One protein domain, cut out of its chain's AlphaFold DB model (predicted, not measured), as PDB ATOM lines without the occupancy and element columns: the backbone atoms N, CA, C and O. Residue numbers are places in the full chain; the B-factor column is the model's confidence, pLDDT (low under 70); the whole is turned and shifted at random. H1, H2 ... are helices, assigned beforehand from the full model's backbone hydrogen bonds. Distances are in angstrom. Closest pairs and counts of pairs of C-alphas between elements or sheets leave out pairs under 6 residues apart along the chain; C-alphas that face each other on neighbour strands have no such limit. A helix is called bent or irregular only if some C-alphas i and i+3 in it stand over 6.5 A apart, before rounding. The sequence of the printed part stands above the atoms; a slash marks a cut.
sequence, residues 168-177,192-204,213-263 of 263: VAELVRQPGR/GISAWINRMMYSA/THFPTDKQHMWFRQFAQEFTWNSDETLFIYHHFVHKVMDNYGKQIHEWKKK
ATOM      1  N   VAL A 168     -16.427 -13.785  13.711       77.56
ATOM      2  CA  VAL A 168     -15.552 -12.847  12.973       77.56
ATOM      3  C   VAL A 168     -14.478 -13.600  12.187       77.56
ATOM      4  O   VAL A 168     -14.172 -13.225  11.060       77.56
ATOM      5  N   ALA A 169     -13.969 -14.699  12.744       78.56
ATOM      6  CA  ALA A 169     -13.053 -15.583  12.035       78.56
ATOM      7  C   ALA A 169     -13.698 -16.145  10.759       78.56
ATOM      8  O   ALA A 169     -13.050 -16.185   9.719       78.56
ATOM      9  N   GLU A 170     -14.981 -16.500  10.815       81.75
ATOM     10  CA  GLU A 170     -15.725 -17.000   9.662       81.75
ATOM     11  C   GLU A 170     -16.048 -15.871   8.662       81.75
ATOM     12  O   GLU A 170     -15.867 -16.044   7.460       81.75
ATOM     13  N   LEU A 171     -16.403 -14.669   9.139       83.06
ATOM     14  CA  LEU A 171     -16.620 -13.479   8.299       83.06
ATOM     15  C   LEU A 171     -15.399 -13.155   7.441       83.06
ATOM     16  O   LEU A 171     -15.539 -12.805   6.274       83.06
ATOM     17  N   VAL A 172     -14.204 -13.274   8.011       82.94
ATOM     18  CA  VAL A 172     -12.949 -12.973   7.317       82.94
ATOM     19  C   VAL A 172     -12.590 -14.060   6.297       82.94
ATOM     20  O   VAL A 172     -11.932 -13.762   5.304       82.94
ATOM     21  N   ARG A 173     -13.090 -15.290   6.477       83.31
ATOM     22  CA  ARG A 173     -12.921 -16.417   5.540       83.31
ATOM     23  C   ARG A 173     -13.902 -16.389   4.364       83.31
ATOM     24  O   ARG A 173     -13.828 -17.266   3.504       83.31
ATOM     25  N   GLN A 174     -14.809 -15.410   4.308       79.62
ATOM     26  CA  GLN A 174     -15.755 -15.292   3.202       79.62
ATOM     27  C   GLN A 174     -15.039 -15.129   1.850       79.62
ATOM     28  O   GLN A 174     -14.103 -14.330   1.738       79.62
ATOM     29  N   PRO A 175     -15.503 -15.827   0.800       74.38
ATOM     30  CA  PRO A 175     -14.968 -15.668  -0.545       74.38
ATOM     31  C   PRO A 175     -15.227 -14.250  -1.078       74.38
ATOM     32  O   PRO A 175     -16.254 -13.641  -0.782       74.38
ATOM     33  N   GLY A 176     -14.297 -13.718  -1.879       73.94
ATOM     34  CA  GLY A 176     -14.402 -12.370  -2.459       73.94
ATOM     35  C   GLY A 176     -13.823 -11.245  -1.596       73.94
ATOM     36  O   GLY A 176     -13.929 -10.072  -1.954       73.94
ATOM     37  N   ARG A 177     -13.170 -11.582  -0.478       77.06
ATOM     38  CA  ARG A 177     -12.470 -10.623   0.394       77.06
ATOM     39  C   ARG A 177     -11.066 -10.250  -0.066       77.06
ATOM     40  O   ARG A 177     -10.442  -9.389   0.548       77.06
ATOM     41  N   GLY A 192      -4.798   4.130   8.715       68.25
ATOM     42  CA  GLY A 192      -6.009   3.407   8.282       68.25
ATOM     43  C   GLY A 192      -6.901   2.979   9.451       68.25
ATOM     44  O   GLY A 192      -8.071   3.347   9.523       68.25
ATOM     45  N   ILE A 193      -6.312   2.282  10.427       75.12
ATOM     46  CA  ILE A 193      -7.033   1.812  11.618       75.12
ATOM     47  C   ILE A 193      -7.500   2.996  12.475       75.12
ATOM     48  O   ILE A 193      -8.642   3.012  12.913       75.12
ATOM     49  N   SER A 194      -6.662   4.017  12.697       75.00
ATOM     50  CA  SER A 194      -7.073   5.162  13.527       75.00
ATOM     51  C   SER A 194      -8.098   6.052  12.825       75.00
ATOM     52  O   SER A 194      -8.981   6.574  13.493       75.00
ATOM     53  N   ALA A 195      -8.025   6.214  11.499       77.88
ATOM     54  CA  ALA A 195      -9.048   6.929  10.736       77.88
ATOM     55  C   ALA A 195     -10.388   6.192  10.785       77.88
ATOM     56  O   ALA A 195     -11.422   6.828  10.974       77.88
ATOM     57  N   TRP A 196     -10.369   4.861  10.688       83.25
ATOM     58  CA  TRP A 196     -11.569   4.049  10.856       83.25
ATOM     59  C   TRP A 196     -12.136   4.157  12.280       83.25
ATOM     60  O   TRP A 196     -13.330   4.401  12.443       83.25
ATOM     61  N   ILE A 197     -11.282   4.075  13.309       79.50
ATOM     62  CA  ILE A 197     -11.693   4.256  14.710       79.50
ATOM     63  C   ILE A 197     -12.300   5.645  14.906       79.50
ATOM     64  O   ILE A 197     -13.384   5.747  15.463       79.50
ATOM     65  N   ASN A 198     -11.669   6.706  14.398       79.50
ATOM     66  CA  ASN A 198     -12.209   8.063  14.472       79.50
ATOM     67  C   ASN A 198     -13.569   8.165  13.764       79.50
ATOM     68  O   ASN A 198     -14.497   8.748  14.313       79.50
ATOM     69  N   ARG A 199     -13.720   7.566  12.574       82.44
ATOM     70  CA  ARG A 199     -15.001   7.529  11.851       82.44
ATOM     71  C   ARG A 199     -16.095   6.912  12.718       82.44
ATOM     72  O   ARG A 199     -17.135   7.534  12.887       82.44
ATOM     73  N   MET A 200     -15.832   5.750  13.310       81.50
ATOM     74  CA  MET A 200     -16.785   5.075  14.194       81.50
ATOM     75  C   MET A 200     -17.055   5.842  15.486       81.50
ATOM     76  O   MET A 200     -18.204   5.949  15.900       81.50
ATOM     77  N   MET A 201     -16.022   6.426  16.090       75.00
ATOM     78  CA  MET A 201     -16.149   7.284  17.266       75.00
ATOM     79  C   MET A 201     -17.112   8.447  17.017       75.00
ATOM     80  O   MET A 201     -17.930   8.738  17.878       75.00
ATOM     81  N   TYR A 202     -17.044   9.096  15.850       69.75
ATOM     82  CA  TYR A 202     -17.911  10.234  15.531       69.75
ATOM     83  C   TYR A 202     -19.285   9.839  14.974       69.75
ATOM     84  O   TYR A 202     -20.217  10.626  15.091       69.75
ATOM     85  N   SER A 203     -19.429   8.660  14.360       72.75
ATOM     86  CA  SER A 203     -20.692   8.242  13.731       72.75
ATOM     87  C   SER A 203     -21.552   7.313  14.582       72.75
ATOM     88  O   SER A 203     -22.743   7.205  14.322       72.75
ATOM     89  N   ALA A 204     -20.958   6.588  15.534       66.12
ATOM     90  CA  ALA A 204     -21.631   5.534  16.301       66.12
ATOM     91  C   ALA A 204     -21.677   5.801  17.817       66.12
ATOM     92  O   ALA A 204     -22.193   4.967  18.568       66.12
ATOM     93  N   THR A 213     -14.131   0.578  29.116       63.22
ATOM     94  CA  THR A 213     -14.608  -0.520  29.976       63.22
ATOM     95  C   THR A 213     -16.095  -0.415  30.331       63.22
ATOM     96  O   THR A 213     -16.740  -1.439  30.510       63.22
ATOM     97  N   HIS A 214     -16.668   0.790  30.378       61.88
ATOM     98  CA  HIS A 214     -18.115   1.016  30.484       61.88
ATOM     99  C   HIS A 214     -18.802   1.098  29.113       61.88
ATOM    100  O   HIS A 214     -20.004   1.366  29.040       61.88
ATOM    101  N   PHE A 215     -18.063   0.901  28.016       67.44
ATOM    102  CA  PHE A 215     -18.653   0.841  26.687       67.44
ATOM    103  C   PHE A 215     -19.352  -0.516  26.512       67.44
ATOM    104  O   PHE A 215     -18.702  -1.539  26.741       67.44
ATOM    105  N   PRO A 216     -20.638  -0.561  26.111       73.94
ATOM    106  CA  PRO A 216     -21.399  -1.806  26.064       73.94
ATOM    107  C   PRO A 216     -20.689  -2.868  25.224       73.94
ATOM    108  O   PRO A 216     -20.294  -2.589  24.088       73.94
ATOM    109  N   THR A 217     -20.562  -4.079  25.762       74.06
ATOM    110  CA  THR A 217     -19.904  -5.217  25.103       74.06
ATOM    111  C   THR A 217     -20.493  -5.475  23.711       74.06
ATOM    112  O   THR A 217     -19.754  -5.627  22.741       74.06
ATOM    113  N   ASP A 218     -21.814  -5.351  23.557       74.50
ATOM    114  CA  ASP A 218     -22.503  -5.480  22.265       74.50
ATOM    115  C   ASP A 218     -22.020  -4.464  21.226       74.50
ATOM    116  O   ASP A 218     -21.822  -4.793  20.053       74.50
ATOM    117  N   LYS A 219     -21.755  -3.223  21.651       74.88
ATOM    118  CA  LYS A 219     -21.223  -2.185  20.763       74.88
ATOM    119  C   LYS A 219     -19.758  -2.435  20.425       74.88
ATOM    120  O   LYS A 219     -19.368  -2.193  19.286       74.88
ATOM    121  N   GLN A 220     -18.960  -2.957  21.359       79.19
ATOM    122  CA  GLN A 220     -17.583  -3.380  21.075       79.19
ATOM    123  C   GLN A 220     -17.557  -4.458  19.987       79.19
ATOM    124  O   GLN A 220     -16.792  -4.354  19.025       79.19
ATOM    125  N   HIS A 221     -18.437  -5.455  20.100       77.19
ATOM    126  CA  HIS A 221     -18.562  -6.516  19.105       77.19
ATOM    127  C   HIS A 221     -19.098  -6.007  17.773       77.19
ATOM    128  O   HIS A 221     -18.555  -6.369  16.732       77.19
ATOM    129  N   MET A 222     -20.103  -5.131  17.780       84.75
ATOM    130  CA  MET A 222     -20.595  -4.477  16.567       84.75
ATOM    131  C   MET A 222     -19.474  -3.704  15.859       84.75
ATOM    132  O   MET A 222     -19.306  -3.829  14.648       84.75
ATOM    133  N   TRP A 223     -18.673  -2.940  16.604       83.06
ATOM    134  CA  TRP A 223     -17.562  -2.177  16.039       83.06
ATOM    135  C   TRP A 223     -16.521  -3.108  15.440       83.06
ATOM    136  O   TRP A 223     -16.115  -2.922  14.299       83.06
ATOM    137  N   PHE A 224     -16.141  -4.161  16.155       84.44
ATOM    138  CA  PHE A 224     -15.185  -5.118  15.622       84.44
ATOM    139  C   PHE A 224     -15.725  -5.876  14.395       84.44
ATOM    140  O   PHE A 224     -14.980  -6.126  13.450       84.44
ATOM    141  N   ARG A 225     -17.032  -6.166  14.340       83.62
ATOM    142  CA  ARG A 225     -17.690  -6.727  13.146       83.62
ATOM    143  C   ARG A 225     -17.640  -5.766  11.961       83.62
ATOM    144  O   ARG A 225     -17.300  -6.191  10.863       83.62
ATOM    145  N   GLN A 226     -17.919  -4.483  12.174       83.50
ATOM    146  CA  GLN A 226     -17.838  -3.466  11.123       83.50
ATOM    147  C   GLN A 226     -16.390  -3.238  10.663       83.50
ATOM    148  O   GLN A 226     -16.133  -3.025   9.482       83.50
ATOM    149  N   PHE A 227     -15.430  -3.332  11.583       85.50
ATOM    150  CA  PHE A 227     -14.004  -3.285  11.275       85.50
ATOM    151  C   PHE A 227     -13.604  -4.462  10.388       85.50
ATOM    152  O   PHE A 227     -12.943  -4.281   9.368       85.50
ATOM    153  N   ALA A 228     -14.085  -5.659  10.724       84.94
ATOM    154  CA  ALA A 228     -13.883  -6.842   9.910       84.94
ATOM    155  C   ALA A 228     -14.508  -6.722   8.521       84.94
ATOM    156  O   ALA A 228     -14.050  -7.405   7.625       84.94
ATOM    157  N   GLN A 229     -15.512  -5.875   8.283       83.94
ATOM    158  CA  GLN A 229     -16.074  -5.667   6.939       83.94
ATOM    159  C   GLN A 229     -15.170  -4.855   6.007       83.94
ATOM    160  O   GLN A 229     -15.184  -5.084   4.804       83.94
ATOM    161  N   GLU A 230     -14.382  -3.936   6.555       81.19
ATOM    162  CA  GLU A 230     -13.545  -3.010   5.778       81.19
ATOM    163  C   GLU A 230     -12.144  -3.566   5.510       81.19
ATOM    164  O   GLU A 230     -11.449  -3.105   4.609       81.19
ATOM    165  N   PHE A 231     -11.725  -4.566   6.282       83.19
ATOM    166  CA  PHE A 231     -10.389  -5.133   6.199       83.19
ATOM    167  C   PHE A 231     -10.423  -6.658   6.126       83.19
ATOM    168  O   PHE A 231     -11.354  -7.310   6.598       83.19
ATOM    169  N   THR A 232      -9.370  -7.231   5.552       84.19
ATOM    170  CA  THR A 232      -9.159  -8.683   5.490       84.19
ATOM    171  C   THR A 232      -7.846  -9.063   6.179       84.19
ATOM    172  O   THR A 232      -6.936  -8.239   6.255       84.19
ATOM    173  N   TRP A 233      -7.755 -10.270   6.736       85.62
ATOM    174  CA  TRP A 233      -6.582 -10.794   7.454       85.62
ATOM    175  C   TRP A 233      -6.638 -12.330   7.530       85.62
ATOM    176  O   TRP A 233      -7.634 -12.928   7.131       85.62
ATOM    177  N   ASN A 234      -5.599 -13.000   8.038       83.31
ATOM    178  CA  ASN A 234      -5.674 -14.453   8.238       83.31
ATOM    179  C   ASN A 234      -6.504 -14.806   9.481       83.31
ATOM    180  O   ASN A 234      -6.312 -14.236  10.553       83.31
ATOM    181  N   SER A 235      -7.422 -15.772   9.376       81.50
ATOM    182  CA  SER A 235      -8.366 -16.080  10.462       81.50
ATOM    183  C   SER A 235      -7.706 -16.519  11.780       81.50
ATOM    184  O   SER A 235      -8.272 -16.275  12.843       81.50
ATOM    185  N   ASP A 236      -6.527 -17.135  11.725       83.56
ATOM    186  CA  ASP A 236      -5.691 -17.513  12.878       83.56
ATOM    187  C   ASP A 236      -5.151 -16.300  13.656       83.56
ATOM    188  O   ASP A 236      -4.925 -16.376  14.863       83.56
ATOM    189  N   GLU A 237      -5.031 -15.144  13.005       79.88
ATOM    190  CA  GLU A 237      -4.588 -13.893  13.623       79.88
ATOM    191  C   GLU A 237      -5.738 -13.083  14.246       79.88
ATOM    192  O   GLU A 237      -5.502 -12.041  14.862       79.88
ATOM    193  N   THR A 238      -6.991 -13.545  14.139       84.12
ATOM    194  CA  THR A 238      -8.181 -12.786  14.573       84.12
ATOM    195  C   THR A 238      -8.109 -12.360  16.038       84.12
ATOM    196  O   THR A 238      -8.438 -11.217  16.355       84.12
ATOM    197  N   LEU A 239      -7.641 -13.237  16.933       83.25
ATOM    198  CA  LEU A 239      -7.504 -12.919  18.358       83.25
ATOM    199  C   LEU A 239      -6.437 -11.840  18.590       83.25
ATOM    200  O   LEU A 239      -6.650 -10.883  19.335       83.25
ATOM    201  N   PHE A 240      -5.299 -11.964  17.906       83.38
ATOM    202  CA  PHE A 240      -4.221 -10.984  17.976       83.38
ATOM    203  C   PHE A 240      -4.692  -9.607  17.486       83.38
ATOM    204  O   PHE A 240      -4.459  -8.589  18.144       83.38
ATOM    205  N   ILE A 241      -5.408  -9.582  16.361       83.50
ATOM    206  CA  ILE A 241      -5.963  -8.368  15.762       83.50
ATOM    207  C   ILE A 241      -7.031  -7.754  16.664       83.50
ATOM    208  O   ILE A 241      -7.028  -6.538  16.850       83.50
ATOM    209  N   TYR A 242      -7.886  -8.567  17.286       83.88
ATOM    210  CA  TYR A 242      -8.876  -8.099  18.253       83.88
ATOM    211  C   TYR A 242      -8.222  -7.409  19.455       83.88
ATOM    212  O   TYR A 242      -8.572  -6.274  19.780       83.88
ATOM    213  N   HIS A 243      -7.214  -8.029  20.075       81.50
ATOM    214  CA  HIS A 243      -6.504  -7.409  21.196       81.50
ATOM    215  C   HIS A 243      -5.834  -6.089  20.803       81.50
ATOM    216  O   HIS A 243      -5.893  -5.108  21.548       81.50
ATOM    217  N   HIS A 244      -5.219  -6.045  19.620       79.69
ATOM    218  CA  HIS A 244      -4.578  -4.831  19.127       79.69
ATOM    219  C   HIS A 244      -5.597  -3.731  18.801       79.69
ATOM    220  O   HIS A 244      -5.355  -2.555  19.076       79.69
ATOM    221  N   PHE A 245      -6.751  -4.112  18.250       82.06
ATOM    222  CA  PHE A 245      -7.879  -3.227  17.993       82.06
ATOM    223  C   PHE A 245      -8.393  -2.604  19.292       82.06
ATOM    224  O   PHE A 245      -8.436  -1.380  19.395       82.06
ATOM    225  N   VAL A 246      -8.695  -3.425  20.302       82.06
ATOM    226  CA  VAL A 246      -9.188  -2.966  21.609       82.06
ATOM    227  C   VAL A 246      -8.215  -1.978  22.244       82.06
ATOM    228  O   VAL A 246      -8.616  -0.868  22.589       82.06
ATOM    229  N   HIS A 247      -6.923  -2.314  22.311       81.00
ATOM    230  CA  HIS A 247      -5.905  -1.414  22.863       81.00
ATOM    231  C   HIS A 247      -5.882  -0.059  22.142       81.00
ATOM    232  O   HIS A 247      -5.768   0.998  22.760       81.00
ATOM    233  N   LYS A 248      -6.019  -0.071  20.815       81.81
ATOM    234  CA  LYS A 248      -5.961   1.145  20.003       81.81
ATOM    235  C   LYS A 248      -7.223   1.991  20.114       81.81
ATOM    236  O   LYS A 248      -7.129   3.218  20.105       81.81
ATOM    237  N   VAL A 249      -8.386   1.354  20.246       80.94
ATOM    238  CA  VAL A 249      -9.638   2.047  20.562       80.94
ATOM    239  C   VAL A 249      -9.527   2.687  21.939       80.94
ATOM    240  O   VAL A 249      -9.830   3.866  22.053       80.94
ATOM    241  N   MET A 250      -9.001   1.985  22.946       81.38
ATOM    242  CA  MET A 250      -8.778   2.550  24.283       81.38
ATOM    243  C   MET A 250      -7.863   3.782  24.254       81.38
ATOM    244  O   MET A 250      -8.216   4.818  24.817       81.38
ATOM    245  N   ASP A 251      -6.729   3.707  23.553       79.69
ATOM    246  CA  ASP A 251      -5.790   4.828  23.423       79.69
ATOM    247  C   ASP A 251      -6.411   6.039  22.711       79.69
ATOM    248  O   ASP A 251      -6.152   7.192  23.066       79.69
ATOM    249  N   ASN A 252      -7.209   5.793  21.669       79.25
ATOM    250  CA  ASN A 252      -7.862   6.844  20.894       79.25
ATOM    251  C   ASN A 252      -9.029   7.475  21.673       79.25
ATOM    252  O   ASN A 252      -9.103   8.698  21.798       79.25
ATOM    253  N   TYR A 253      -9.868   6.636  22.279       75.88
ATOM    254  CA  TYR A 253     -10.987   7.015  23.134       75.88
ATOM    255  C   TYR A 253     -10.524   7.855  24.324       75.88
ATOM    256  O   TYR A 253     -11.070   8.924  24.594       75.88
ATOM    257  N   GLY A 254      -9.460   7.401  24.995       74.50
ATOM    258  CA  GLY A 254      -8.825   8.113  26.094       74.50
ATOM    259  C   GLY A 254      -8.408   9.522  25.685       74.50
ATOM    260  O   GLY A 254      -8.706  10.475  26.391       74.50
ATOM    261  N   LYS A 255      -7.802   9.710  24.513       76.94
ATOM    262  CA  LYS A 255      -7.427  11.054  24.041       76.94
ATOM    263  C   LYS A 255      -8.645  11.943  23.770       76.94
ATOM    264  O   LYS A 255      -8.627  13.113  24.136       76.94
ATOM    265  N   GLN A 256      -9.709  11.395  23.184       68.56
ATOM    266  CA  GLN A 256     -10.914  12.159  22.838       68.56
ATOM    267  C   GLN A 256     -11.743  12.565  24.064       68.56
ATOM    268  O   GLN A 256     -12.199  13.704  24.138       68.56
ATOM    269  N   ILE A 257     -11.894  11.692  25.068       67.44
ATOM    270  CA  ILE A 257     -12.669  12.031  26.275       67.44
ATOM    271  C   ILE A 257     -12.026  13.179  27.070       67.44
ATOM    272  O   ILE A 257     -12.733  13.983  27.674       67.44
ATOM    273  N   HIS A 258     -10.692  13.300  27.036       61.72
ATOM    274  CA  HIS A 258      -9.983  14.436  27.634       61.72
ATOM    275  C   HIS A 258     -10.287  15.747  26.900       61.72
ATOM    276  O   HIS A 258     -10.441  16.777  27.551       61.72
ATOM    277  N   GLU A 259     -10.408  15.718  25.573       63.03
ATOM    278  CA  GLU A 259     -10.779  16.896  24.781       63.03
ATOM    279  C   GLU A 259     -12.242  17.301  25.008       63.03
ATOM    280  O   GLU A 259     -12.547  18.488  25.090       63.03
ATOM    281  N   TRP A 260     -13.149  16.340  25.201       64.00
ATOM    282  CA  TRP A 260     -14.548  16.632  25.537       64.00
ATOM    283  C   TRP A 260     -14.734  17.223  26.936       64.00
ATOM    284  O   TRP A 260     -15.621  18.046  27.116       64.00
ATOM    285  N   LYS A 261     -13.883  16.871  27.907       58.56
ATOM    286  CA  LYS A 261     -13.903  17.465  29.257       58.56
ATOM    287  C   LYS A 261     -13.402  18.916  29.317       58.56
ATOM    288  O   LYS A 261     -13.575  19.555  30.348       58.56
ATOM    289  N   LYS A 262     -12.740  19.418  28.269       58.75
ATOM    290  CA  LYS A 262     -12.221  20.800  28.199       58.75
ATOM    291  C   LYS A 262     -13.204  21.801  27.576       58.75
ATOM    292  O   LYS A 262     -12.892  22.989  27.555       58.75
ATOM    293  N   LYS A 263     -14.321  21.328  27.021       49.59
ATOM    294  CA  LYS A 263     -15.410  22.164  26.497       49.59
ATOM    295  C   LYS A 263     -16.455  22.407  27.570       49.59
ATOM    296  O   LYS A 263     -17.004  23.528  27.556       49.59
TER     297      LYS A 263
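AT A GLANCE: This is residues 168 to 177, 192 to 204 and 213 to 263 of the 263 residues of an uncharacterized protein of Brassica oleracea var. oleracea (UniProt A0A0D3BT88). One long helix, H4, makes the longest axis, with three shorter helices set along it: H1 at its beginning, H3 near its middle and H2 crossing it farther on. Residues 257 to 263 stick out at the far end. The 74 printed residues, all helix in class, hold H1 to H4 in chain order and no named strand; the whole is only just compact, close to loose, with a radius of gyration of the C-alphas of 13.5 A, a rod spanning 46 by 20 by 19 A.

IN THESE COORDINATES: H4, residues 235 to 260, runs 36.5 A from C-alpha 235 at (-8.366, -16.080, 10.462) to C-alpha 260 at (-14.548, 16.632, 25.537). It has a kink of 29 degrees near residue 242 and is irregular, C-alphas 236 and 239 being 7.4 A apart. H3 is residues 217 to 230, 20.5 A; H2 192 to 204, 17.7 A; H1 168 to 172.

HOW THE PARTS SIT: H4 touches H1 with residues 235 to 238 alone, closest C-alphas Ser 235 and Ala 169, 5.0 A. With residues 248 to 253 alone it touches H2, closest C-alphas Val 249 and Ile 197, 6.6 A, at a steep tilt of 60 degrees, the same way. H3 and H4 are close but not clearly touching, closest C-alphas Phe 224 and Tyr 242, 7.5 A. H3 touches H1 with residues 225 to 229 alone, closest C-alphas Arg 225 and Val 168, 6.5 A. Every O i to N i+4 pair is within hydrogen-bond range in H1 and H2, 9 of 10 in H3 and 19 of 22 in H4.

THE WHOLE: The C-alphas farthest apart, Pro 175 and Lys 262, are 46.5 A apart. Residues 178 to 191 and 205 to 212 are not printed, with C-alpha gaps of 17.3 A and 16.5 A; the link H3 to H4 is tight. pLDDT is under 70 at residues 192, 202, 204, 213 to 215 and 256 to 263.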